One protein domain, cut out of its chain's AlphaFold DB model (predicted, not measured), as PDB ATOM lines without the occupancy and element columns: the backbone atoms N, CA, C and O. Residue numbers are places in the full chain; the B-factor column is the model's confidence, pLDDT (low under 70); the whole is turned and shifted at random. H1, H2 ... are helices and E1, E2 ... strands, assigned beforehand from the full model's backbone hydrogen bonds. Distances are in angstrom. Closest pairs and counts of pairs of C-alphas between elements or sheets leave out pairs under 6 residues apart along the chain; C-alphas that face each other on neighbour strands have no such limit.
ATOM      1  N   ARG A  82      17.729  17.329 277.096       59.91
ATOM      2  CA  ARG A  82      16.677  16.473 277.676       59.91
ATOM      3  C   ARG A  82      15.477  17.287 278.188       59.91
ATOM      4  O   ARG A  82      15.629  18.437 278.587       59.91
ATOM      5  N   VAL A  83      14.315  16.619 278.177       60.12
ATOM      6  CA  VAL A  83      12.947  16.785 278.757       60.12
ATOM      7  C   VAL A  83      12.545  18.065 279.547       60.12
ATOM      8  O   VAL A  83      11.363  18.297 279.756       60.12
ATOM      9  N   GLY A  84      13.443  18.955 279.965       71.56
ATOM     10  CA  GLY A  84      13.109  20.215 280.641       71.56
ATOM     11  C   GLY A  84      12.887  21.413 279.708       71.56
ATOM     12  O   GLY A  84      12.063  22.283 280.014       71.56
ATOM     13  N   LEU A  85      13.591  21.467 278.571       81.12
ATOM     14  CA  LEU A  85      13.604  22.656 277.714       81.12
ATOM     15  C   LEU A  85      12.267  22.858 276.991       81.12
ATOM     16  O   LEU A  85      11.768  21.954 276.317       81.12
ATOM     17  N   LYS A  86      11.706  24.069 277.102       86.81
ATOM     18  CA  LYS A  86      10.515  24.486 276.350       86.81
ATOM     19  C   LYS A  86      10.905  24.733 274.893       86.81
ATOM     20  O   LYS A  86      11.804  25.524 274.622       86.81
ATOM     21  N   LYS A  87      10.215  24.065 273.971       89.25
ATOM     22  CA  LYS A  87      10.454  24.162 272.526       89.25
ATOM     23  C   LYS A  87       9.193  24.678 271.869       89.25
ATOM     24  O   LYS A  87       8.195  23.953 271.872       89.25
ATOM     25  N   TYR A  88       9.218  25.901 271.355       91.56
ATOM     26  CA  TYR A  88       8.056  26.490 270.691       91.56
ATOM     27  C   TYR A  88       7.887  25.871 269.313       91.56
ATOM     28  O   TYR A  88       8.852  25.739 268.558       91.56
ATOM     29  N   ILE A  89       6.666  25.437 269.019       91.94
ATOM     30  CA  ILE A  89       6.344  24.764 267.768       91.94
ATOM     31  C   ILE A  89       5.987  25.820 266.734       91.94
ATOM     32  O   ILE A  89       5.050  26.591 266.930       91.94
ATOM     33  N   LEU A  90       6.729  25.817 265.634       92.00
ATOM     34  CA  LEU A  90       6.398  26.559 264.429       92.00
ATOM     35  C   LEU A  90       5.732  25.606 263.438       92.00
ATOM     36  O   LEU A  90       6.193  24.477 263.265       92.00
ATOM     37  N   SER A  91       4.662  26.076 262.805       87.06
ATOM     38  CA  SER A  91       4.009  25.401 261.680       87.06
ATOM     39  C   SER A  91       4.242  26.196 260.401       87.06
ATOM     40  O   SER A  91       4.447  27.412 260.465       87.06
ATOM     41  N   ALA A  92       4.214  25.506 259.262       86.06
ATOM     42  CA  ALA A  92       4.312  26.112 257.940       86.06
ATOM     43  C   ALA A  92       3.194  27.129 257.703       86.06
ATOM     44  O   ALA A  92       3.448  28.220 257.199       86.06
ATOM     45  N   VAL A  93       1.969  26.799 258.125       85.06
ATOM     46  CA  VAL A  93       0.839  27.724 258.069       85.06
ATOM     47  C   VAL A  93       0.720  28.414 259.426       85.06
ATOM     48  O   VAL A  93       0.379  27.764 260.419       85.06
ATOM     49  N   PRO A  94       1.026  29.720 259.514       81.44
ATOM     50  CA  PRO A  94       0.890  30.438 260.766       81.44
ATOM     51  C   PRO A  94      -0.571  30.426 261.245       81.44
ATOM     52  O   PRO A  94      -1.480  30.638 260.445       81.44
ATOM     53  N   PRO A  95      -0.822  30.255 262.556       78.00
ATOM     54  CA  PRO A  95      -2.183  30.259 263.090       78.00
ATOM     55  C   PRO A  95      -2.838  31.647 263.034       78.00
ATOM     56  O   PRO A  95      -4.057  31.753 263.124       78.00
ATOM     57  N   THR A  96      -2.044  32.717 262.916       83.44
ATOM     58  CA  THR A  96      -2.535  34.097 262.829       83.44
ATOM     59  C   THR A  96      -1.776  34.877 261.763       83.44
ATOM     60  O   THR A  96      -0.595  34.628 261.531       83.44
ATOM     61  N   HIS A  97      -2.425  35.876 261.162       78.06
ATOM     62  CA  HIS A  97      -1.815  36.737 260.143       78.06
ATOM     63  C   HIS A  97      -0.514  37.407 260.632       78.06
ATOM     64  O   HIS A  97       0.507  37.403 259.947       78.06
ATOM     65  N   ASN A  98      -0.510  37.909 261.870       81.94
ATOM     66  CA  ASN A  98       0.648  38.604 262.442       81.94
ATOM     67  C   ASN A  98       1.833  37.671 262.738       81.94
ATOM     68  O   ASN A  98       2.957  38.141 262.920       81.94
ATOM     69  N   SER A  99       1.620  36.350 262.749       86.06
ATOM     70  CA  SER A  99       2.701  35.384 262.946       86.06
ATOM     71  C   SER A  99       3.692  35.351 261.778       86.06
ATOM     72  O   SER A  99       4.796  34.855 261.976       86.06
ATOM     73  N   ILE A 100       3.365  35.903 260.601       87.81
ATOM     74  CA  ILE A 100       4.306  35.998 259.472       87.81
ATOM     75  C   ILE A 100       5.513  36.873 259.842       87.81
ATOM     76  O   ILE A 100       6.653  36.472 259.619       87.81
ATOM     77  N   PHE A 101       5.292  38.039 260.460       89.56
ATOM     78  CA  PHE A 101       6.384  38.917 260.911       89.56
ATOM     79  C   PHE A 101       7.257  38.239 261.964       89.56
ATOM     80  O   PHE A 101       8.481  38.337 261.932       89.56
ATOM     81  N   PHE A 102       6.618  37.496 262.868       90.75
ATOM     82  CA  PHE A 102       7.317  36.711 263.870       90.75
ATOM     83  C   PHE A 102       8.154  35.585 263.254       90.75
ATOM     84  O   PHE A 102       9.300  35.393 263.651       90.75
ATOM     85  N   GLN A 103       7.611  34.854 262.276       91.75
ATOM     86  CA  GLN A 103       8.352  33.816 261.563       91.75
ATOM     87  C   GLN A 103       9.568  34.418 260.856       91.75
ATOM     88  O   GLN A 103      10.666  33.928 261.095       91.75
ATOM     89  N   LYS A 104       9.401  35.528 260.115       92.00
ATOM     90  CA  LYS A 104      10.506  36.271 259.475       92.00
ATOM     91  C   LYS A 104      11.606  36.644 260.467       92.00
ATOM     92  O   LYS A 104      12.780  36.425 260.186       92.00
ATOM     93  N   TYR A 105      11.231  37.152 261.644       92.25
ATOM     94  CA  TYR A 105      12.183  37.469 262.708       92.25
ATOM     95  C   TYR A 105      12.933  36.223 263.198       92.25
ATOM     96  O   TYR A 105      14.159  36.205 263.204       92.25
ATOM     97  N   VAL A 106      12.212  35.153 263.547       92.88
ATOM     98  CA  VAL A 106      12.794  33.926 264.121       92.88
ATOM     99  C   VAL A 106      13.668  33.153 263.131       92.88
ATOM    100  O   VAL A 106      14.634  32.507 263.546       92.88
ATOM    101  N   THR A 107      13.340  33.186 261.839       93.06
ATOM    102  CA  THR A 107      14.152  32.577 260.774       93.06
ATOM    103  C   THR A 107      15.190  33.533 260.202       93.06
ATOM    104  O   THR A 107      15.976  33.115 259.358       93.06
ATOM    105  N   ARG A 108      15.201  34.798 260.645       92.06
ATOM    106  CA  ARG A 108      16.013  35.885 260.084       92.06
ATOM    107  C   ARG A 108      15.930  35.950 258.557       92.06
ATOM    108  O   ARG A 108      16.949  35.998 257.878       92.06
ATOM    109  N   SER A 109      14.707  35.915 258.033       91.75
ATOM    110  CA  SER A 109      14.439  35.935 256.596       91.75
ATOM    111  C   SER A 109      13.788  37.238 256.144       91.75
ATOM    112  O   SER A 109      13.025  37.877 256.874       91.75
ATOM    113  N   HIS A 110      14.086  37.604 254.900       90.38
ATOM    114  CA  HIS A 110      13.502  38.731 254.191       90.38
ATOM    115  C   HIS A 110      12.579  38.204 253.085       90.38
ATOM    116  O   HIS A 110      12.898  37.210 252.433       90.38
ATOM    117  N   LEU A 111      11.412  38.826 252.904       88.88
ATOM    118  CA  LEU A 111      10.443  38.417 251.883       88.88
ATOM    119  C   LEU A 111      10.529  39.372 250.702       88.88
ATOM    120  O   LEU A 111      10.358  40.572 250.887       88.88
ATOM    121  N   ILE A 112      10.711  38.803 249.518       89.69
ATOM    122  CA  ILE A 112      10.636  39.490 248.233       89.69
ATOM    123  C   ILE A 112       9.366  38.978 247.553       89.69
ATOM    124  O   ILE A 112       9.144  37.769 247.506       89.69
ATOM    125  N   GLU A 113       8.500  39.884 247.104       89.56
ATOM    126  CA  GLU A 113       7.195  39.520 246.527       89.56
ATOM    127  C   GLU A 113       7.312  38.987 245.090       89.56
ATOM    128  O   GLU A 113       6.426  38.282 244.612       89.56
ATOM    129  N   GLU A 114       8.423  39.281 244.414       91.12
ATOM    130  CA  GLU A 114       8.672  38.895 243.028       91.12
ATOM    131  C   GLU A 114       9.438  37.573 242.904       91.12
ATOM    132  O   GLU A 114      10.223  37.178 243.773       91.12
ATOM    133  N   LEU A 115       9.237  36.892 241.773       90.44
ATOM    134  CA  LEU A 115      10.033  35.725 241.416       90.44
ATOM    135  C   LEU A 115      11.467  36.137 241.051       90.44
ATOM    136  O   LEU A 115      11.669  37.160 240.396       90.44
ATOM    137  N   PRO A 116      12.469  35.311 241.389       91.06
ATOM    138  CA  PRO A 116      13.840  35.546 240.970       91.06
ATOM    139  C   PRO A 116      13.985  35.716 239.455       91.06
ATOM    140  O   PRO A 116      13.492  34.898 238.678       91.06
ATOM    141  N   ASN A 117      14.775  36.709 239.042       88.62
ATOM    142  CA  ASN A 117      15.050  37.022 237.635       88.62
ATOM    143  C   ASN A 117      15.449  35.793 236.808       88.62
ATOM    144  O   ASN A 117      14.956  35.603 235.700       88.62
ATOM    145  N   LYS A 118      16.290  34.914 237.374       87.88
ATOM    146  CA  LYS A 118      16.717  33.665 236.725       87.88
ATOM    147  C   LYS A 118      15.531  32.808 236.269       87.88
ATOM    148  O   LYS A 118      15.623  32.206 235.211       87.88
ATOM    149  N   LEU A 119      14.443  32.760 237.042       87.06
ATOM    150  CA  LEU A 119      13.242  31.984 236.722       87.06
ATOM    151  C   LEU A 119      12.354  32.698 235.698       87.06
ATOM    152  O   LEU A 119      11.834  32.042 234.804       87.06
ATOM    153  N   ASN A 120      12.237  34.027 235.770       86.31
ATOM    154  CA  ASN A 120      11.430  34.804 234.819       86.31
ATOM    155  C   ASN A 120      11.954  34.724 233.377       86.31
ATOM    156  O   ASN A 120      11.170  34.809 232.437       86.31
ATOM    157  N   PHE A 121      13.266  34.547 233.189       86.31
ATOM    158  CA  PHE A 121      13.879  34.421 231.862       86.31
ATOM    159  C   PHE A 121      13.928  32.981 231.326       86.31
ATOM    160  O   PHE A 121      14.383  32.773 230.199       86.31
ATOM    161  N   MET A 122      13.485  31.977 232.092       87.94
ATOM    162  CA  MET A 122      13.432  30.602 231.588       87.94
ATOM    163  C   MET A 122      12.283  30.449 230.593       87.94
ATOM    164  O   MET A 122      11.127  30.714 230.913       87.94
ATOM    165  N   ASN A 123      12.592  29.966 229.390       88.44
ATOM    166  CA  ASN A 123      11.564  29.575 228.434       88.44
ATOM    167  C   ASN A 123      11.038  28.177 228.790       88.44
ATOM    168  O   ASN A 123      11.770  27.198 228.662       88.44
ATOM    169  N   VAL A 124       9.776  28.109 229.222       88.50
ATOM    170  CA  VAL A 124       9.085  26.873 229.645       88.50
ATOM    171  C   VAL A 124       7.864  26.581 228.755       88.50
ATOM    172  O   VAL A 124       7.022  25.748 229.082       88.50
ATOM    173  N   GLU A 125       7.708  27.282 227.626       89.00
ATOM    174  CA  GLU A 125       6.490  27.199 226.805       89.00
ATOM    175  C   GLU A 125       6.243  25.787 226.254       89.00
ATOM    176  O   GLU A 125       5.099  25.333 226.202       89.00
ATOM    177  N   LYS A 126       7.317  25.069 225.898       86.62
ATOM    178  CA  LYS A 126       7.252  23.707 225.342       86.62
ATOM    179  C   LYS A 126       6.837  22.675 226.387       86.62
ATOM    180  O   LYS A 126       6.086  21.750 226.096       86.62
ATOM    181  N   GLU A 127       7.348  22.790 227.605       87.38
ATOM    182  CA  GLU A 127       6.990  21.914 228.718       87.38
ATOM    183  C   GLU A 127       5.568  22.219 229.193       87.38
ATOM    184  O   GLU A 127       4.807  21.304 229.509       87.38
ATOM    185  N   LEU A 128       5.188  23.499 229.200       89.12
ATOM    186  CA  LEU A 128       3.859  23.939 229.600       89.12
ATOM    187  C   LEU A 128       2.777  23.429 228.646       89.12
ATOM    188  O   LEU A 128       1.748  22.955 229.128       89.12
ATOM    189  N   SER A 129       2.989  23.499 227.325       89.00
ATOM    190  CA  SER A 129       2.019  22.975 226.354       89.00
ATOM    191  C   SER A 129       1.737  21.495 226.590       89.00
ATOM    192  O   SER A 129       0.582  21.082 226.604       89.00
ATOM    193  N   ASP A 130       2.784  20.721 226.873       85.00
ATOM    194  CA  ASP A 130       2.666  19.280 227.078       85.00
ATOM    195  C   ASP A 130       1.982  18.932 228.400       85.00
ATOM    196  O   ASP A 130       1.196  17.988 228.475       85.00
ATOM    197  N   ILE A 131       2.280  19.688 229.460       91.62
ATOM    198  CA  ILE A 131       1.695  19.481 230.788       91.62
ATOM    199  C   ILE A 131       0.235  19.925 230.823       91.62
ATOM    200  O   ILE A 131      -0.571  19.299 231.511       91.62
ATOM    201  N   LYS A 132      -0.133  20.975 230.085       92.94
ATOM    202  CA  LYS A 132      -1.485  21.544 230.100       92.94
ATOM    203  C   LYS A 132      -2.554  20.507 229.757       92.94
ATOM    204  O   LYS A 132      -3.556  20.419 230.467       92.94
ATOM    205  N   ASP A 133      -2.321  19.694 228.732       90.75
ATOM    206  CA  ASP A 133      -3.267  18.648 228.324       90.75
ATOM    207  C   ASP A 133      -3.424  17.581 229.412       90.75
ATOM    208  O   ASP A 133      -4.539  17.175 229.742       90.75
ATOM    209  N   ILE A 134      -2.316  17.201 230.053       91.25
ATOM    210  CA  ILE A 134      -2.306  16.237 231.158       91.25
ATOM    211  C   ILE A 134      -3.057  16.786 232.372       91.25
ATOM    212  O   ILE A 134      -3.830  16.056 232.995       91.25
ATOM    213  N   LEU A 135      -2.837  18.054 232.728       91.56
ATOM    214  CA  LEU A 135      -3.525  18.702 233.844       91.56
ATOM    215  C   LEU A 135      -5.033  18.736 233.598       91.56
ATOM    216  O   LEU A 135      -5.799  18.338 234.474       91.56
ATOM    217  N   ASN A 136      -5.452  19.142 232.398       92.06
ATOM    218  CA  ASN A 136      -6.861  19.168 232.015       92.06
ATOM    219  C   ASN A 136      -7.483  17.770 232.078       92.06
ATOM    220  O   ASN A 136      -8.557  17.611 232.650       92.06
ATOM    221  N   GLU A 137      -6.799  16.747 231.563       91.44
ATOM    222  CA  GLU A 137      -7.267  15.361 231.624       91.44
ATOM    223  C   GLU A 137      -7.432  14.878 233.075       91.44
ATOM    224  O   GLU A 137      -8.448  14.268 233.413       91.44
ATOM    225  N   VAL A 138      -6.462  15.160 233.957       90.75
ATOM    226  CA  VAL A 138      -6.542  14.785 235.381       90.75
ATOM    227  C   VAL A 138      -7.700  15.492 236.069       90.75
ATOM    228  O   VAL A 138      -8.465  14.837 236.772       90.75
ATOM    229  N   LEU A 139      -7.849  16.800 235.853       89.25
ATOM    230  CA  LEU A 139      -8.931  17.581 236.445       89.25
ATOM    231  C   LEU A 139     -10.293  17.076 235.966       89.25
ATOM    232  O   LEU A 139     -11.156  16.795 236.794       89.25
ATOM    233  N   LEU A 140     -10.468  16.882 234.656       89.56
ATOM    234  CA  LEU A 140     -11.705  16.342 234.093       89.56
ATOM    235  C   LEU A 140     -12.019  14.968 234.678       89.56
ATOM    236  O   LEU A 140     -13.122  14.777 235.171       89.56
ATOM    237  N   THR A 141     -11.043  14.056 234.712       87.19
ATOM    238  CA  THR A 141     -11.214  12.711 235.286       87.19
ATOM    239  C   THR A 141     -11.617  12.778 236.759       87.19
ATOM    240  O   THR A 141     -12.500  12.046 237.211       87.19
ATOM    241  N   TYR A 142     -10.969  13.655 237.526       84.00
ATOM    242  CA  TYR A 142     -11.211  13.807 238.952       84.00
ATOM    243  C   TYR A 142     -12.611  14.360 239.246       84.00
ATOM    244  O   TYR A 142     -13.308  13.809 240.096       84.00
ATOM    245  N   TYR A 143     -13.044  15.396 238.523       80.88
ATOM    246  CA  TYR A 143     -14.367  16.004 238.699       80.88
ATOM    247  C   TYR A 143     -15.497  15.203 238.036       80.88
ATOM    248  O   TYR A 143     -16.629  15.253 238.507       80.88
ATOM    249  N   SER A 144     -15.218  14.417 236.991       79.75
ATOM    250  CA  SER A 144     -16.209  13.521 236.380       79.75
ATOM    251  C   SER A 144     -16.500  12.278 237.225       79.75
ATOM    252  O   SER A 144     -17.470  11.567 236.968       79.75
ATOM    253  N   ASN A 145     -15.658  11.972 238.219       72.88
ATOM    254  CA  ASN A 145     -15.848  10.806 239.071       72.88
ATOM    255  C   ASN A 145     -17.055  10.982 240.007       72.88
ATOM    256  O   ASN A 145     -17.085  11.847 240.881       72.88
ATOM    257  N   SER A 146     -18.015  10.060 239.880       56.28
ATOM    258  CA  SER A 146     -19.301  10.035 240.601       56.28
ATOM    259  C   SER A 146     -19.184  10.039 242.141       56.28
ATOM    260  O   SER A 146     -20.129  10.403 242.837       56.28
ATOM    261  N   TRP A 147     -18.010   9.717 242.700       62.25
ATOM    262  CA  TRP A 147     -17.753   9.754 244.147       62.25
ATOM    263  C   TRP A 147     -17.883  11.157 244.774       62.25
ATOM    264  O   TRP A 147     -18.077  11.253 245.983       62.25
ATOM    265  N   LYS A 162     -10.344  17.185 252.329       68.75
ATOM    266  CA  LYS A 162      -8.891  17.179 252.535       68.75
ATOM    267  C   LYS A 162      -8.234  15.943 251.917       68.75
ATOM    268  O   LYS A 162      -7.222  16.063 251.223       68.75
ATOM    269  N   ASP A 163      -8.807  14.765 252.144       71.06
ATOM    270  CA  ASP A 163      -8.294  13.517 251.576       71.06
ATOM    271  C   ASP A 163      -8.482  13.474 250.055       71.06
ATOM    272  O   ASP A 163      -7.578  13.068 249.322       71.06
ATOM    273  N   ALA A 164      -9.608  13.978 249.553       74.94
ATOM    274  CA  ALA A 164      -9.875  14.083 248.127       74.94
ATOM    275  C   ALA A 164      -8.901  15.057 247.440       74.94
ATOM    276  O   ALA A 164      -8.437  14.761 246.338       74.94
ATOM    277  N   GLY A 165      -8.557  16.180 248.078       80.69
ATOM    278  CA  GLY A 165      -7.547  17.121 247.592       80.69
ATOM    279  C   GLY A 165      -6.154  16.494 247.544       80.69
ATOM    280  O   GLY A 165      -5.438  16.662 246.557       80.69
ATOM    281  N   ALA A 166      -5.800  15.684 248.546       81.56
ATOM    282  CA  ALA A 166      -4.561  14.912 248.525       81.56
ATOM    283  C   ALA A 166      -4.539  13.902 247.363       81.56
ATOM    284  O   ALA A 166      -3.533  13.796 246.671       81.56
ATOM    285  N   VAL A 167      -5.648  13.204 247.086       82.88
ATOM    286  CA  VAL A 167      -5.744  12.293 245.928       82.88
ATOM    287  C   VAL A 167      -5.545  13.036 244.607       82.88
ATOM    288  O   VAL A 167      -4.784  12.564 243.760       82.88
ATOM    289  N   LEU A 168      -6.182  14.198 244.432       86.88
ATOM    290  CA  LEU A 168      -6.003  15.022 243.236       86.88
ATOM    291  C   LEU A 168      -4.542  15.454 243.080       86.88
ATOM    292  O   LEU A 168      -3.944  15.248 242.025       86.88
ATOM    293  N   LEU A 169      -3.947  15.992 244.145       89.06
ATOM    294  CA  LEU A 169      -2.554  16.426 244.156       89.06
ATOM    295  C   LEU A 169      -1.602  15.267 243.818       89.06
ATOM    296  O   LEU A 169      -0.707  15.429 242.989       89.06
ATOM    297  N   ASN A 170      -1.847  14.075 244.376       88.56
ATOM    298  CA  ASN A 170      -1.085  12.867 244.064       88.56
ATOM    299  C   ASN A 170      -1.142  12.530 242.568       88.56
ATOM    300  O   ASN A 170      -0.117  12.206 241.968       88.56
ATOM    301  N   GLN A 171      -2.332  12.587 241.964       89.12
ATOM    302  CA  GLN A 171      -2.518  12.288 240.544       89.12
ATOM    303  C   GLN A 171      -1.837  13.331 239.654       89.12
ATOM    304  O   GLN A 171      -1.150  12.956 238.701       89.12
ATOM    305  N   LEU A 172      -1.983  14.617 239.985       91.62
ATOM    306  CA  LEU A 172      -1.361  15.720 239.251       91.62
ATOM    307  C   LEU A 172       0.162  15.596 239.272       91.62
ATOM    308  O   LEU A 172       0.782  15.531 238.211       91.62
ATOM    309  N   ILE A 173       0.758  15.480 240.460       91.12
ATOM    310  CA  ILE A 173       2.213  15.382 240.615       91.12
ATOM    311  C   ILE A 173       2.734  14.121 239.929       91.12
ATOM    312  O   ILE A 173       3.690  14.205 239.162       91.12
ATOM    313  N   ALA A 174       2.094  12.964 240.120       89.62
ATOM    314  CA  ALA A 174       2.555  11.717 239.513       89.62
ATOM    315  C   ALA A 174       2.514  11.753 237.977       89.62
ATOM    316  O   ALA A 174       3.452  11.273 237.335       89.62
ATOM    317  N   LYS A 175       1.454  12.309 237.366       91.38
ATOM    318  CA  LYS A 175       1.376  12.413 235.900       91.38
ATOM    319  C   LYS A 175       2.347  13.465 235.349       91.38
ATOM    320  O   LYS A 175       3.038  13.170 234.374       91.38
ATOM    321  N   CYS A 176       2.450  14.638 235.983       90.62
ATOM    322  CA  CYS A 176       3.388  15.689 235.567       90.62
ATOM    323  C   CYS A 176       4.836  15.210 235.675       90.62
ATOM    324  O   CYS A 176       5.601  15.323 234.719       90.62
ATOM    325  N   TYR A 177       5.192  14.589 236.801       91.06
ATOM    326  CA  TYR A 177       6.525  14.049 237.031       91.06
ATOM    327  C   TYR A 177       6.910  13.016 235.979       91.06
ATOM    328  O   TYR A 177       7.974  13.124 235.384       91.06
ATOM    329  N   LYS A 178       6.036  12.038 235.695       90.69
ATOM    330  CA  LYS A 178       6.313  11.000 234.688       90.69
ATOM    331  C   LYS A 178       6.623  11.593 233.319       90.69
ATOM    332  O   LYS A 178       7.445  11.046 232.597       90.69
ATOM    333  N   LYS A 179       5.958  12.686 232.954       91.06
ATOM    334  CA  LYS A 179       6.123  13.325 231.647       91.06
ATOM    335  C   LYS A 179       7.368  14.198 231.592       91.06
ATOM    336  O   LYS A 179       8.111  14.116 230.618       91.06
ATOM    337  N   LEU A 180       7.650  14.934 232.662       90.44
ATOM    338  CA  LEU A 180       8.879  15.711 232.801       90.44
ATOM    339  C   LEU A 180      10.131  14.827 232.901       90.44
ATOM    340  O   LEU A 180      11.154  15.153 232.304       90.44
ATOM    341  N   ALA A 181      10.045  13.679 233.575       92.00
ATOM    342  CA  ALA A 181      11.157  12.741 233.746       92.00
ATOM    343  C   ALA A 181      11.678  12.160 232.422       92.00
ATOM    344  O   ALA A 181      12.850  11.819 232.330       92.00
ATOM    345  N   VAL A 182      10.841  12.066 231.381       90.69
ATOM    346  CA  VAL A 182      11.268  11.550 230.066       90.69
ATOM    347  C   VAL A 182      12.256  12.495 229.380       90.69
ATOM    348  O   VAL A 182      13.138  12.038 228.660       90.69
ATOM    349  N   ARG A 183      12.110  13.809 229.583       88.25
ATOM    350  CA  ARG A 183      12.957  14.830 228.944       88.25
ATOM    351  C   ARG A 183      14.132  15.259 229.809       88.25
ATOM    352  O   ARG A 183      15.156  15.677 229.284       88.25
ATOM    353  N   ASN A 184      13.968  15.160 231.123       89.44
ATOM    354  CA  ASN A 184      14.899  15.689 232.102       89.44
ATOM    355  C   ASN A 184      15.519  14.554 232.911       89.44
ATOM    356  O   ASN A 184      14.898  14.024 233.834       89.44
ATOM    357  N   GLU A 185      16.772  14.221 232.601       91.25
ATOM    358  CA  GLU A 185      17.505  13.154 233.290       91.25
ATOM    359  C   GLU A 185      17.615  13.408 234.803       91.25
ATOM    360  O   GLU A 185      17.435  12.494 235.604       91.25
ATOM    361  N   HIS A 186      17.815  14.663 235.212       90.44
ATOM    362  CA  HIS A 186      17.883  15.041 236.626       90.44
ATOM    363  C   HIS A 186      16.581  14.727 237.387       90.44
ATOM    364  O   HIS A 186      16.632  14.312 238.544       90.44
ATOM    365  N   ILE A 187      15.418  14.852 236.734       91.31
ATOM    366  CA  ILE A 187      14.125  14.458 237.311       91.31
ATOM    367  C   ILE A 187      14.011  12.936 237.329       91.31
ATOM    368  O   ILE A 187      13.576  12.376 238.328       91.31
ATOM    369  N   LEU A 188      14.438  12.242 236.271       92.56
ATOM    370  CA  LEU A 188      14.412  10.777 236.228       92.56
ATOM    371  C   LEU A 188      15.221  10.141 237.369       92.56
ATOM    372  O   LEU A 188      14.787   9.148 237.950       92.56
ATOM    373  N   GLN A 189      16.374  10.723 237.703       92.56
ATOM    374  CA  GLN A 189      17.236  10.264 238.793       92.56
ATOM    375  C   GLN A 189      16.753  10.694 240.191       92.56
ATOM    376  O   GLN A 189      17.339  10.264 241.187       92.56
ATOM    377  N   SER A 190      15.729  11.545 240.274       94.19
ATOM    378  CA  SER A 190      15.200  12.064 241.534       94.19
ATOM    379  C   SER A 190      14.274  11.055 242.233       94.19
ATOM    380  O   SER A 190      13.776  10.101 241.631       94.19
ATOM    381  N   THR A 191      14.046  11.248 243.533       92.94
ATOM    382  CA  THR A 191      13.130  10.423 244.330       92.94
ATOM    383  C   THR A 191      11.934  11.234 244.802       92.94
ATOM    384  O   THR A 191      12.083  12.337 245.327       92.94
ATOM    385  N   ILE A 192      10.734  10.670 244.651       92.12
ATOM    386  CA  ILE A 192       9.500  11.241 245.198       92.12
ATOM    387  C   ILE A 192       9.173  10.532 246.506       92.12
ATOM    388  O   ILE A 192       9.007   9.313 246.535       92.12
ATOM    389  N   GLN A 193       9.023  11.301 247.577       91.69
ATOM    390  CA  GLN A 193       8.557  10.809 248.867       91.69
ATOM    391  C   GLN A 193       7.159  11.339 249.169       91.69
ATOM    392  O   GLN A 193       6.883  12.522 248.984       91.69
ATOM    393  N   GLN A 194       6.288  10.458 249.660       90.62
ATOM    394  CA  GLN A 194       4.945  10.797 250.127       90.62
ATOM    395  C   GLN A 194       4.943  10.958 251.641       90.62
ATOM    396  O   GLN A 194       5.411  10.066 252.350       90.62
ATOM    397  N   LYS A 195       4.387  12.067 252.137       91.12
ATOM    398  CA  LYS A 195       4.263  12.343 253.578       91.12
ATOM    399  C   LYS A 195       5.561  12.134 254.383       91.12
ATOM    400  O   LYS A 195       5.496  11.547 255.469       91.12
ATOM    401  N   PRO A 196       6.740  12.592 253.901       94.19
ATOM    402  CA  PRO A 196       7.965  12.450 254.673       94.19
ATOM    403  C   PRO A 196       7.895  13.307 255.939       94.19
ATOM    404  O   PRO A 196       7.301  14.383 255.961       94.19
ATOM    405  N   ARG A 197       8.523  12.832 257.015       93.94
ATOM    406  CA  ARG A 197       8.623  13.591 258.264       93.94
ATOM    407  C   ARG A 197       9.780  14.579 258.166       93.94
ATOM    408  O   ARG A 197      10.931  14.166 258.283       93.94
ATOM    409  N   ILE A 198       9.469  15.867 258.059       94.19
ATOM    410  CA  ILE A 198      10.470  16.934 258.109       94.19
ATOM    411  C   ILE A 198      10.460  17.552 259.501       94.19
ATOM    412  O   ILE A 198       9.422  17.949 260.031       94.19
ATOM    413  N   CYS A 199      11.623  17.607 260.134       93.56
ATOM    414  CA  CYS A 199      11.815  18.198 261.445       93.56
ATOM    415  C   CYS A 199      13.106  19.003 261.456       93.56
ATOM    416  O   CYS A 199      14.141  18.515 261.017       93.56
ATOM    417  N   SER A 200      13.063  20.189 262.043       93.81
ATOM    418  CA  SER A 200      14.259  20.968 262.341       93.81
ATOM    419  C   SER A 200      14.088  21.680 263.675       93.81
ATOM    420  O   SER A 200      12.977  21.866 264.183       93.81
ATOM    421  N   PHE A 201      15.207  22.043 264.287       93.50
ATOM    422  CA  PHE A 201      15.222  22.854 265.491       93.50
ATOM    423  C   PHE A 201      16.381  23.837 265.425       93.50
ATOM    424  O   PHE A 201      17.410  23.561 264.814       93.50
ATOM    425  N   TRP A 202      16.205  24.979 266.069       93.44
ATOM    426  CA  TRP A 202      17.247  25.985 266.208       93.44
ATOM    427  C   TRP A 202      16.984  26.826 267.452       93.44
ATOM    428  O   TRP A 202      15.926  26.735 268.084       93.44
ATOM    429  N   TRP A 203      17.964  27.642 267.821       90.88
ATOM    430  CA  TRP A 203      17.822  28.612 268.896       90.88
ATOM    431  C   TRP A 203      17.824  30.015 268.315       90.88
ATOM    432  O   TRP A 203      18.639  30.329 267.452       90.88
ATOM    433  N   HIS A 204      16.933  30.858 268.822       90.81
ATOM    434  CA  HIS A 204      16.880  32.271 268.478       90.81
ATOM    435  C   HIS A 204      16.796  33.104 269.760       90.81
ATOM    436  O   HIS A 204      16.013  32.800 270.667       90.81
ATOM    437  N   GLY A 205      17.651  34.119 269.855       86.62
ATOM    438  CA  GLY A 205      17.706  35.036 270.992       86.62
ATOM    439  C   GLY A 205      16.808  36.260 270.814       86.62
ATOM    440  O   GLY A 205      16.004  36.320 269.889       86.62
ATOM    441  N   GLY A 206      16.956  37.249 271.695       82.00
ATOM    442  CA  GLY A 206      16.311  38.560 271.529       82.00
ATOM    443  C   GLY A 206      14.858  38.638 272.004       82.00
ATOM    444  O   GLY A 206      14.148  39.555 271.612       82.00
ATOM    445  N   PHE A 207      14.415  37.696 272.840       84.06
ATOM    446  CA  PHE A 207      13.121  37.775 273.516       84.06
ATOM    447  C   PHE A 207      13.320  38.222 274.959       84.06
ATOM    448  O   PHE A 207      14.079  37.601 275.705       84.06
ATOM    449  N   GLU A 208      12.626  39.280 275.361       70.19
ATOM    450  CA  GLU A 208      12.611  39.701 276.757       70.19
ATOM    451  C   GLU A 208      11.711  38.767 277.573       70.19
ATOM    452  O   GLU A 208      10.582  38.452 277.188       70.19
ATOM    453  N   SER A 209      12.209  38.318 278.722       65.25
ATOM    454  CA  SER A 209      11.415  37.583 279.702       65.25
ATOM    455  C   SER A 209      11.642  38.183 281.079       65.25
ATOM    456  O   SER A 209      12.776  38.314 281.534       65.25
ATOM    457  N   GLN A 210      10.550  38.539 281.755       58.88
ATOM    458  CA  GLN A 210      10.588  39.166 283.077       58.88
ATOM    459  C   GLN A 210      11.083  38.217 284.185       58.88
ATOM    460  O   GLN A 210      11.480  38.682 285.249       58.88
ATOM    461  N   HIS A 211      11.053  36.898 283.963       57.97
ATOM    462  CA  HIS A 211      11.234  35.901 285.028       57.97
ATOM    463  C   HIS A 211      12.447  34.984 284.841       57.97
ATOM    464  O   HIS A 211      12.789  34.225 285.753       57.97
ATOM    465  N   ASP A 212      13.131  35.055 283.701       54.78
ATOM    466  CA  ASP A 212      14.034  33.977 283.336       54.78
ATOM    467  C   ASP A 212      15.486  34.303 283.685       54.78
ATOM    468  O   ASP A 212      16.224  35.004 282.986       54.78
ATOM    469  N   ARG A 213      15.919  33.744 284.817       50.25
ATOM    470  CA  ARG A 213      17.307  33.779 285.268       50.25
ATOM    471  C   ARG A 213      18.162  32.927 284.321       50.25
ATOM    472  O   ARG A 213      18.232  31.708 284.432       50.25
ATOM    473  N   ILE A 214      18.878  33.605 283.428       43.97
ATOM    474  CA  ILE A 214      20.162  33.178 282.840       43.97
ATOM    475  C   ILE A 214      20.087  32.150 281.685       43.97
ATOM    476  O   ILE A 214      20.954  32.213 280.814       43.97
ATOM    477  N   TYR A 215      19.066  31.286 281.583       44.34
ATOM    478  CA  TYR A 215      19.019  30.223 280.550       44.34
ATOM    479  C   TYR A 215      17.972  30.382 279.429       44.34
ATOM    480  O   TYR A 215      18.103  29.711 278.409       44.34
ATOM    481  N   GLU A 216      16.999  31.295 279.530       52.91
ATOM    482  CA  GLU A 216      16.034  31.574 278.437       52.91
ATOM    483  C   GLU A 216      16.429  32.799 277.589       52.91
ATOM    484  O   GLU A 216      15.600  33.348 276.873       52.91
ATOM    485  N   LYS A 217      17.712  33.211 277.585       62.47
ATOM    486  CA  LYS A 217      18.182  34.219 276.608       62.47
ATOM    487  C   LYS A 217      18.015  33.736 275.165       62.47
ATOM    488  O   LYS A 217      17.732  34.541 274.285       62.47
ATOM    489  N   ASN A 218      18.167  32.428 274.940       78.50
ATOM    490  CA  ASN A 218      17.990  31.795 273.640       78.50
ATOM    491  C   ASN A 218      16.805  30.837 273.702       78.50
ATOM    492  O   ASN A 218      16.863  29.781 274.334       78.50
ATOM    493  N   THR A 219      15.727  31.212 273.029       86.56
ATOM    494  CA  THR A 219      14.525  30.396 272.939       86.56
ATOM    495  C   THR A 219      14.714  29.311 271.881       86.56
ATOM    496  O   THR A 219      15.203  29.583 270.785       86.56
ATOM    497  N   CYS A 220      14.342  28.071 272.204       89.94
ATOM    498  CA  CYS A 220      14.396  26.962 271.257       89.94
ATOM    499  C   CYS A 220      13.105  26.887 270.440       89.94
ATOM    500  O   CYS A 220      12.001  26.824 270.996       89.94
ATOM    501  N   PHE A 221      13.263  26.842 269.123       92.88
ATOM    502  CA  PHE A 221      12.196  26.644 268.158       92.88
ATOM    503  C   PHE A 221      12.312  25.270 267.527       92.88
ATOM    504  O   PHE A 221      13.404  24.731 267.343       92.88
ATOM    505  N   ARG A 222      11.157  24.702 267.204       93.38
ATOM    506  CA  ARG A 222      11.054  23.434 266.502       93.38
ATOM    507  C   ARG A 222      10.024  23.553 265.400       93.38
ATOM    508  O   ARG A 222       8.868  23.868 265.669       93.38
ATOM    509  N   TYR A 223      10.444  23.215 264.197       94.19
ATOM    510  CA  TYR A 223       9.576  23.037 263.052       94.19
ATOM    511  C   TYR A 223       9.343  21.543 262.838       94.19
ATOM    512  O   TYR A 223      10.252  20.720 262.990       94.19
ATOM    513  N   THR A 224       8.101  21.157 262.584       92.56
ATOM    514  CA  THR A 224       7.738  19.765 262.312       92.56
ATOM    515  C   THR A 224       6.570  19.759 261.354       92.56
ATOM    516  O   THR A 224       5.504  20.246 261.711       92.56
ATOM    517  N   GLU A 225       6.773  19.177 260.181       91.75
ATOM    518  CA  GLU A 225       5.765  19.114 259.132       91.75
ATOM    519  C   GLU A 225       5.792  17.763 258.413       91.75
ATOM    520  O   GLU A 225       6.769  17.008 258.471       91.75
ATOM    521  N   TYR A 226       4.675  17.480 257.747       92.06
ATOM    522  CA  TYR A 226       4.456  16.291 256.930       92.06
ATOM    523  C   TYR A 226       3.894  16.732 255.574       92.06
ATOM    524  O   TYR A 226       2.683  16.607 255.360       92.06
ATOM    525  N   PRO A 227       4.728  17.307 254.685       90.56
ATOM    526  CA  PRO A 227       4.282  17.704 253.350       90.56
ATOM    527  C   PRO A 227       3.643  16.542 252.603       90.56
ATOM    528  O   PRO A 227       4.014  15.393 252.820       90.56
ATOM    529  N   ALA A 228       2.711  16.825 251.699       88.44
ATOM    530  CA  ALA A 228       2.122  15.792 250.860       88.44
ATOM    531  C   ALA A 228       3.210  15.091 250.036       88.44
ATOM    532  O   ALA A 228       3.259  13.856 250.013       88.44
ATOM    533  N   PHE A 229       4.118  15.879 249.448       90.44
ATOM    534  CA  PHE A 229       5.224  15.375 248.644       90.44
ATOM    535  C   PHE A 229       6.514  16.148 248.835       90.44
ATOM    536  O   PHE A 229       6.512  17.366 248.999       90.44
ATOM    537  N   VAL A 230       7.627  15.432 248.699       93.75
ATOM    538  CA  VAL A 230       8.950  16.025 248.498       93.75
ATOM    539  C   VAL A 230       9.625  15.309 247.342       93.75
ATOM    540  O   VAL A 230       9.715  14.081 247.335       93.75
ATOM    541  N   ILE A 231      10.098  16.080 246.370       93.75
ATOM    542  CA  ILE A 231      10.964  15.597 245.296       93.75
ATOM    543  C   ILE A 231      12.399  15.903 245.712       93.75
ATOM    544  O   ILE A 231      12.702  17.053 246.027       93.75
ATOM    545  N   ARG A 232      13.275  14.896 245.739       94.75
ATOM    546  CA  ARG A 232      14.688  15.039 246.126       94.75
ATOM    547  C   ARG A 232      15.620  14.611 245.006       94.75
ATOM    548  O   ARG A 232      15.381  13.588 244.373       94.75
ATOM    549  N   MET A 233      16.701  15.348 244.816       94.56
ATOM    550  CA  MET A 233      17.737  15.114 243.818       94.56
ATOM    551  C   MET A 233      19.062  14.720 244.472       94.56
ATOM    552  O   MET A 233      19.267  14.908 245.672       94.56
ATOM    553  N   LYS A 234      19.966  14.178 243.652       94.56
ATOM    554  CA  LYS A 234      21.341  13.845 244.051       94.56
ATOM    555  C   LYS A 234      22.237  15.068 244.197       94.56
ATOM    556  O   LYS A 234      23.152  15.054 245.007       94.56
ATOM    557  N   GLU A 235      21.969  16.108 243.418       93.88
ATOM    558  CA  GLU A 235      22.746  17.343 243.411       93.88
ATOM    559  C   GLU A 235      21.886  18.510 243.911       93.88
ATOM    560  O   GLU A 235      20.672  18.528 243.667       93.88
ATOM    561  N   PRO A 236      22.481  19.476 244.629       94.00
ATOM    562  CA  PRO A 236      21.766  20.655 245.089       94.00
ATOM    563  C   PRO A 236      21.407  21.576 243.919       94.00
ATOM    564  O   PRO A 236      22.114  21.651 242.914       94.00
ATOM    565  N   LEU A 237      20.327  22.339 244.083       91.81
ATOM    566  CA  LEU A 237      20.021  23.448 243.185       91.81
ATOM    567  C   LEU A 237      21.110  24.522 243.252       91.81
ATOM    568  O   LEU A 237      21.660  24.806 244.318       91.81
ATOM    569  N   SER A 238      21.361  25.174 242.118       91.38
ATOM    570  CA  SER A 238      22.210  26.362 242.085       91.38
ATOM    571  C   SER A 238      21.611  27.478 242.949       91.38
ATOM    572  O   SER A 238      20.387  27.660 242.951       91.38
ATOM    573  N   PRO A 239      22.446  28.255 243.659       91.94
ATOM    574  CA  PRO A 239      21.961  29.358 244.471       91.94
ATOM    575  C   PRO A 239      21.211  30.377 243.603       91.94
ATOM    576  O   PRO A 239      21.625  30.733 242.492       91.94
ATOM    577  N   ILE A 240      20.073  30.847 244.115       91.38
ATOM    578  CA  ILE A 240      19.279  31.888 243.453       91.38
ATOM    579  C   ILE A 240      20.093  33.185 243.429       91.38
ATOM    580  O   ILE A 240      20.278  33.780 242.364       91.38
ATOM    581  N   VAL A 241      20.624  33.542 244.596       90.25
ATOM    582  CA  VAL A 241      21.443  34.716 244.883       90.25
ATOM    583  C   VAL A 241      22.760  34.234 245.498       90.25
ATOM    584  O   VAL A 241      22.753  33.257 246.249       90.25
ATOM    585  N   GLU A 242      23.875  34.877 245.157       90.62
ATOM    586  CA  GLU A 242      25.186  34.542 245.727       90.62
ATOM    587  C   GLU A 242      25.247  34.872 247.224       90.62
ATOM    588  O   GLU A 242      24.552  35.761 247.708       90.62
ATOM    589  N   PHE A 243      26.094  34.164 247.970       88.75
ATOM    590  CA  PHE A 243      26.154  34.301 249.431       88.75
ATOM    591  C   PHE A 243      26.534  35.717 249.897       88.75
ATOM    592  O   PHE A 243      26.003  36.200 250.897       88.75
ATOM    593  N   ASP A 244      27.417  36.384 249.150       90.38
ATOM    594  CA  ASP A 244      27.927  37.723 249.466       90.38
ATOM    595  C   ASP A 244      27.035  38.859 248.930       90.38
ATOM    596  O   ASP A 244      27.396  40.035 249.017       90.38
ATOM    597  N   ASP A 245      25.874  38.537 248.356       90.12
ATOM    598  CA  ASP A 245      24.953  39.541 247.834       90.12
ATOM    599  C   ASP A 245      24.411  40.436 248.972       90.12
ATOM    600  O   ASP A 245      24.066  39.941 250.056       90.12
ATOM    601  N   PRO A 246      24.282  41.759 248.752       89.31
ATOM    602  CA  PRO A 246      23.672  42.674 249.714       89.31
ATOM    603  C   PRO A 246      22.302  42.222 250.244       89.31
ATOM    604  O   PRO A 246      21.996  42.481 251.412       89.31
ATOM    605  N   LEU A 247      21.503  41.510 249.441       87.69
ATOM    606  CA  LEU A 247      20.218  40.939 249.859       87.69
ATOM    607  C   LEU A 247      20.364  39.885 250.964       87.69
ATOM    608  O   LEU A 247      19.463  39.726 251.785       87.69
ATOM    609  N   CYS A 248      21.490  39.173 251.012       85.31
ATOM    610  CA  CYS A 248      21.777  38.183 252.047       85.31
ATOM    611  C   CYS A 248      22.396  38.818 253.301       85.31
ATOM    612  O   CYS A 248      22.091  38.393 254.415       85.31
ATOM    613  N   ALA A 249      23.249  39.834 253.134       83.25
ATOM    614  CA  ALA A 249      24.029  40.404 254.235       83.25
ATOM    615  C   ALA A 249      23.366  41.602 254.937       83.25
ATOM    616  O   ALA A 249      23.496  41.756 256.152       83.25
ATOM    617  N   THR A 250      22.686  42.466 254.179       84.94
ATOM    618  CA  THR A 250      22.244  43.797 254.646       84.94
ATOM    619  C   THR A 250      20.736  43.998 254.627       84.94
ATOM    620  O   THR A 250      20.268  45.055 255.042       84.94
ATOM    621  N   ALA A 251      19.965  43.009 254.170       85.31
ATOM    622  CA  ALA A 251      18.515  43.123 254.145       85.31
ATOM    623  C   ALA A 251      17.935  43.289 255.556       85.31
ATOM    624  O   ALA A 251      18.270  42.550 256.488       85.31
ATOM    625  N   ASP A 252      17.008  44.238 255.686       86.69
ATOM    626  CA  ASP A 252      16.319  44.489 256.942       86.69
ATOM    627  C   ASP A 252      15.407  43.308 257.298       86.69
ATOM    628  O   ASP A 252      14.504  42.910 256.549       86.69
ATOM    629  N   VAL A 253      15.646  42.756 258.488       87.12
ATOM    630  CA  VAL A 253      14.794  41.747 259.118       87.12
ATOM    631  C   VAL A 253      13.917  42.459 260.148       87.12
ATOM    632  O   VAL A 253      14.451  43.160 261.012       87.12
ATOM    633  N   PRO A 254      12.583  42.284 260.111       86.88
ATOM    634  CA  PRO A 254      11.692  42.954 261.048       86.88
ATOM    635  C   PRO A 254      12.027  42.547 262.485       86.88
ATOM    636  O   PRO A 254      12.057  41.359 262.799       86.88
ATOM    637  N   SER A 255      12.252  43.518 263.371       86.00
ATOM    638  CA  SER A 255      12.473  43.249 264.794       86.00
ATOM    639  C   SER A 255      11.172  42.832 265.475       86.00
ATOM    640  O   SER A 255      10.139  43.478 265.285       86.00
ATOM    641  N   TYR A 256      11.223  41.808 266.327       85.38
ATOM    642  CA  TYR A 256      10.070  41.381 267.112       85.38
ATOM    643  C   TYR A 256      10.460  41.115 268.568       85.38
ATOM    644  O   TYR A 256      11.122  40.129 268.884       85.38
ATOM    645  N   ASN A 257      10.008  41.985 269.472       79.12
ATOM    646  CA  ASN A 257      10.470  41.983 270.865       79.12
ATOM    647  C   ASN A 257       9.564  41.180 271.812       79.12
ATOM    648  O   ASN A 257       9.920  40.949 272.967       79.12
ATOM    649  N   TYR A 258       8.388  40.738 271.354       83.81
ATOM    650  CA  TYR A 258       7.458  40.016 272.219       83.81
ATOM    651  C   TYR A 258       7.830  38.543 272.343       83.81
ATOM    652  O   TYR A 258       8.129  37.851 271.371       83.81
ATOM    653  N   HIS A 259       7.741  38.034 273.566       86.31
ATOM    654  CA  HIS A 259       8.004  36.635 273.845       86.31
ATOM    655  C   HIS A 259       6.995  35.711 273.105       86.31
ATOM    656  O   HIS A 259       5.797  36.011 273.098       86.31
ATOM    657  N   PRO A 260       7.407  34.543 272.562       87.75
ATOM    658  CA  PRO A 260       6.558  33.663 271.733       87.75
ATOM    659  C   PRO A 260       5.220  33.234 272.364       87.75
ATOM    660  O   PRO A 260       4.240  32.993 271.665       87.75
ATOM    661  N   LYS A 261       5.156  33.170 273.699       85.19
ATOM    662  CA  LYS A 261       3.912  32.911 274.454       85.19
ATOM    663  C   LYS A 261       2.805  33.933 274.180       85.19
ATOM    664  O   LYS A 261       1.642  33.554 274.224       85.19
ATOM    665  N   VAL A 262       3.149  35.194 273.910       85.12
ATOM    666  CA  VAL A 262       2.169  36.259 273.621       85.12
ATOM    667  C   VAL A 262       1.400  35.952 272.335       85.12
ATOM    668  O   VAL A 262       0.217  36.247 272.238       85.12
ATOM    669  N   LEU A 263       2.046  35.272 271.383       84.81
ATOM    670  CA  LEU A 263       1.428  34.801 270.143       84.81
ATOM    671  C   LEU A 263       0.621  33.505 270.311       84.81
ATOM    672  O   LEU A 263       0.144  32.951 269.325       84.81
ATOM    673  N   GLY A 264       0.507  32.974 271.533       86.56
ATOM    674  CA  GLY A 264      -0.187  31.713 271.791       86.56
ATOM    675  C   GLY A 264       0.539  30.480 271.246       86.56
ATOM    676  O   GLY A 264      -0.080  29.426 271.099       86.56
ATOM    677  N   LEU A 265       1.841  30.573 270.944       88.69
ATOM    678  CA  LEU A 265       2.591  29.433 270.419       88.69
ATOM    679  C   LEU A 265       2.686  28.309 271.453       88.69
ATOM    680  O   LEU A 265       3.203  28.482 272.562       88.69
ATOM    681  N   ALA A 266       2.229  27.124 271.049       90.00
ATOM    682  CA  ALA A 266       2.354  25.916 271.846       90.00
ATOM    683  C   ALA A 266       3.831  25.525 272.005       90.00
ATOM    684  O   ALA A 266       4.633  25.658 271.077       90.00
ATOM    685  N   PHE A 267       4.184  24.975 273.167       89.81
ATOM    686  CA  PHE A 267       5.510  24.410 273.400       89.81
ATOM    687  C   PHE A 267       5.435  22.948 273.833       89.81
ATOM    688  O   PHE A 267       4.458  22.502 274.434       89.81
ATOM    689  N   ARG A 268       6.492  22.186 273.543       89.19
ATOM    690  CA  ARG A 268       6.664  20.806 274.021       89.19
ATOM    691  C   ARG A 268       8.023  20.613 274.687       89.19
ATOM    692  O   ARG A 268       8.946  21.397 274.489       89.19
ATOM    693  N   ARG A 269       8.107  19.556 275.495       87.50
ATOM    694  CA  ARG A 269       9.262  19.149 276.309       87.50
ATOM    695  C   ARG A 269       9.733  17.728 275.954       87.50
ATOM    696  O   ARG A 269       9.968  16.887 276.810       87.50
ATOM    697  N   ASN A 270       9.781  17.422 274.667       84.00
ATOM    698  CA  ASN A 270      10.222  16.125 274.145       84.00
ATOM    699  C   ASN A 270      11.672  16.198 273.657       84.00
ATOM    700  O   ASN A 270      12.322  17.216 273.846       84.00
ATOM    701  N   TRP A 271      12.195  15.138 273.044       84.75
ATOM    702  CA  TRP A 271      13.534  15.125 272.447       84.75
ATOM    703  C   TRP A 271      13.642  16.071 271.242       84.75
ATOM    704  O   TRP A 271      12.657  16.297 270.535       84.75
ATOM    705  N   LEU A 272      14.828  16.659 271.032       88.19
ATOM    706  CA  LEU A 272      15.122  17.347 269.771       88.19
ATOM    707  C   LEU A 272      15.328  16.306 268.675       88.19
ATOM    708  O   LEU A 272      15.874  15.236 268.919       88.19
ATOM    709  N   SER A 273      14.884  16.636 267.471       88.56
ATOM    710  CA  SER A 273      15.113  15.819 266.287       88.56
ATOM    711  C   SER A 273      15.247  16.741 265.090       88.56
ATOM    712  O   SER A 273      14.367  17.581 264.886       88.56
ATOM    713  N   SER A 274      16.307  16.559 264.310       92.00
ATOM    714  CA  SER A 274      16.448  17.147 262.981       92.00
ATOM    715  C   SER A 274      16.421  15.999 261.982       92.00
ATOM    716  O   SER A 274      17.256  15.103 262.072       92.00
ATOM    717  N   VAL A 275      15.407  15.962 261.122       92.31
ATOM    718  CA  VAL A 275      15.188  14.881 260.155       92.31
ATOM    719  C   VAL A 275      14.704  15.515 258.853       92.31
ATOM    720  O   VAL A 275      13.668  16.176 258.878       92.31
ATOM    721  N   PRO A 276      15.405  15.330 257.724       91.69
ATOM    722  CA  PRO A 276      15.039  15.959 256.451       91.69
ATOM    723  C   PRO A 276      13.939  15.210 255.676       91.69
ATOM    724  O   PRO A 276      13.542  15.648 254.605       91.69
ATOM    725  N   GLY A 277      13.442  14.084 256.198       91.56
ATOM    726  CA  GLY A 277      12.477  13.206 255.521       91.56
ATOM    727  C   GLY A 277      13.054  11.857 255.085       91.56
ATOM    728  O   GLY A 277      12.306  10.972 254.681       91.56
ATOM    729  N   PHE A 278      14.365  11.672 255.225       92.00
ATOM    730  CA  PHE A 278      15.095  10.460 254.865       92.00
ATOM    731  C   PHE A 278      16.205  10.161 255.881       92.00
ATOM    732  O   PHE A 278      16.513  10.995 256.738       92.00
ATOM    733  N   TRP A 279      16.775   8.959 255.798       86.38
ATOM    734  CA  TRP A 279      17.916   8.552 256.616       86.38
ATOM    735  C   TRP A 279      19.236   8.917 255.928       86.38
ATOM    736  O   TRP A 279      19.313   8.781 254.708       86.38
ATOM    737  N   PRO A 280      20.266   9.342 256.677       85.25
ATOM    738  CA  PRO A 280      21.586   9.623 256.115       85.25
ATOM    739  C   PRO A 280      22.118   8.482 255.235       85.25
ATOM    740  O   PRO A 280      21.903   7.308 255.547       85.25
ATOM    741  N   GLY A 281      22.800   8.828 254.139       85.69
ATOM    742  CA  GLY A 281      23.327   7.865 253.164       85.69
ATOM    743  C   GLY A 281      22.391   7.547 251.992       85.69
ATOM    744  O   GLY A 281      22.755   6.762 251.116       85.69
ATOM    745  N   ASP A 282      21.198   8.142 251.944       90.88
ATOM    746  CA  ASP A 282      20.366   8.142 250.737       90.88
ATOM    747  C   ASP A 282      21.063   8.953 249.627       90.88
ATOM    748  O   ASP A 282      21.490  10.069 249.891       90.88
ATOM    749  N   PRO A 283      21.172   8.457 248.381       91.88
ATOM    750  CA  PRO A 283      21.852   9.192 247.315       91.88
ATOM    751  C   PRO A 283      21.165  10.514 246.935       91.88
ATOM    752  O   PRO A 283      21.806  11.376 246.344       91.88
ATOM    753  N   CYS A 284      19.866  10.672 247.212       93.75
ATOM    754  CA  CYS A 284      19.092  11.873 246.895       93.75
ATOM    755  C   CYS A 284      18.877  12.735 248.143       93.75
ATOM    756  O   CYS A 284      17.781  12.774 248.711       93.75
ATOM    757  N   GLU A 285      19.921  13.432 248.580       93.06
ATOM    758  CA  GLU A 285      19.890  14.191 249.835       93.06
ATOM    759  C   GLU A 285      19.227  15.572 249.713       93.06
ATOM    760  O   GLU A 285      18.753  16.125 250.708       93.06
ATOM    761  N   PHE A 286      19.150  16.136 248.505       94.25
ATOM    762  CA  PHE A 286      18.785  17.539 248.318       94.25
ATOM    763  C   PHE A 286      17.320  17.697 247.898       94.25
ATOM    764  O   PHE A 286      16.936  17.201 246.840       94.25
ATOM    765  N   PRO A 287      16.468  18.394 248.672       93.12
ATOM    766  CA  PRO A 287      15.095  18.658 248.258       93.12
ATOM    767  C   PRO A 287      15.057  19.659 247.091       93.12
ATOM    768  O   PRO A 287      15.670  20.720 247.152       93.12
ATOM    769  N   LEU A 288      14.306  19.319 246.042       92.44
ATOM    770  CA  LEU A 288      14.019  20.175 244.888       92.44
ATOM    771  C   LEU A 288      12.726  20.966 245.100       92.44
ATOM    772  O   LEU A 288      12.699  22.180 244.931       92.44
ATOM    773  N   LEU A 289      11.641  20.261 245.433       91.81
ATOM    774  CA  LEU A 289      10.302  20.839 245.518       91.81
ATOM    775  C   LEU A 289       9.476  20.127 246.588       91.81
ATOM    776  O   LEU A 289       9.547  18.903 246.723       91.81
ATOM    777  N   GLN A 290       8.681  20.902 247.324       91.50
ATOM    778  CA  GLN A 290       7.798  20.432 248.386       91.50
ATOM    779  C   GLN A 290       6.364  20.903 248.118       91.50
ATOM    780  O   GLN A 290       6.163  22.061 247.756       91.50
ATOM    781  N   PHE A 291       5.395  20.008 248.323       86.81
ATOM    782  CA  PHE A 291       3.955  20.268 248.219       86.81
ATOM    783  C   PHE A 291       3.237  19.900 249.513       86.81
ATOM    784  O   PHE A 291       3.590  18.850 250.102       86.81
TER     785      PHE A 291
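What this domain is: This is residues 82 to 147 and 162 to 291 of the 291 residues of the protein "BLTX323" of Nephila pilipes (UniProt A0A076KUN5). Look for a loose model built on two small three-stranded sheets, one following the other: the long hairpin E3 and E4 makes the first with E1, and E2 and E5, tightly linked to E3 and E4, make the second with E6. H1 crosses the first sheet, while at the far end H4 packs on the second sheet and H3 packs beside H4; residues 108 to 124, through H2, and residues 234 to 259, through H6, loop wide between the two ends. The printed part has 196 residues, with seven named helices and six named strands in the order E1 H1 H2 H3 H4 H5 E2 E3 E4 E5 H6 H7 E6, in a mixed class of helices and strands. The sheets run E1, E4, E3, mixed, and E2, E5, E6, antiparallel; the whole is loose, with a radius of gyration of the C-alphas of 20.7 A and spans of 61 by 45 by 37 A.

How they stand to each other: Start at E1, residues 87 to 90, parallel to E4, residues 218 to 225, at 46 degrees; N 88 and O 220 are within hydrogen-bond range at 3.0 A. E4 is the inner strand and forms an antiparallel hairpin with E3, residues 198 to 205, where N 202 and O 221 are 3.1 A apart. Their sheet is strongly twisted, but only just, with C-alphas up to 4.2 A off its best plane. H1, residues 99 to 107, is on this sheet at a height of 8.7 A and runs across the strands, at 69 degrees to E4 on the local plane; it is only just over E4, with 3 of its C-alphas. H7, residues 260 to 263, only grazes this sheet with residues 260 to 261, and is close to H1 but not clearly touching, the closest C-alphas being those of Ser 99 and Leu 263 at 7.3 A. Go on to H2, residues 117 to 120, which is apart from H1 and from H3, residues 125 to 144. H3 touches H4, residues 162 to 183, the closest C-alphas being those of Ile 131 and Cys 176 at 6.3 A; they run opposite ways at a shallow tilt of 32 degrees, only just short of steep. H4 touches H5, residues 185 to 188, only at the corner, with its residues 177 to 182 alone; the closest C-alphas, of Ala 181 and Leu 188, are 4.5 A apart. In the second sheet E5, residues 229 to 233, is antiparallel to E2, residues 191 to 194, with N 193 and O 230 at 2.9 A, and to E6, residues 286 to 290, with N 288 and O 231 at 2.8 A. H4 is on this sheet, making two layers, a helix on one face of a sheet; H5 only grazes it with residues 186 to 188. H6, residues 246 to 249, is apart from H1, H2 and H7, among others. Every O i to N i+4 pair is within hydrogen-bond range in H1, against 13 of 16 in H3 and 16 of 18 in H4; H2, H5, H6 and H7 are too short for such a pair.

Where its parts are: Find C-alpha 87 at (10.454, 24.162, 272.526), where E1 begins its 9.4 A. H1 spans 12.0 A, H3 28.2 A and H4 32.2 A; E3 spans 23.4 A, E4 22.8 A, E5 13.4 A and E2 10.0 A. H4 begins at C-alpha 162, (-8.891, 17.179, 252.535). E6 spans 11.4 A and ends at C-alpha 290, (7.798, 20.432, 248.386).

The domain as a whole: The two C-alphas farthest apart, of Ser 144 and Arg 213, are 62.6 A apart. Residues 148 to 161 are not printed, and C-alphas 147 and 162 are 14.3 A apart across this cut. The links E3 to E4, E5 to H6 and H7 to E6 are long, and residues 120 to 126 stand free. The mean pLDDT of the printed part is 86.4; look for values under 70 at residues 82 to 83, 146 to 147, 162 and 209 to 217.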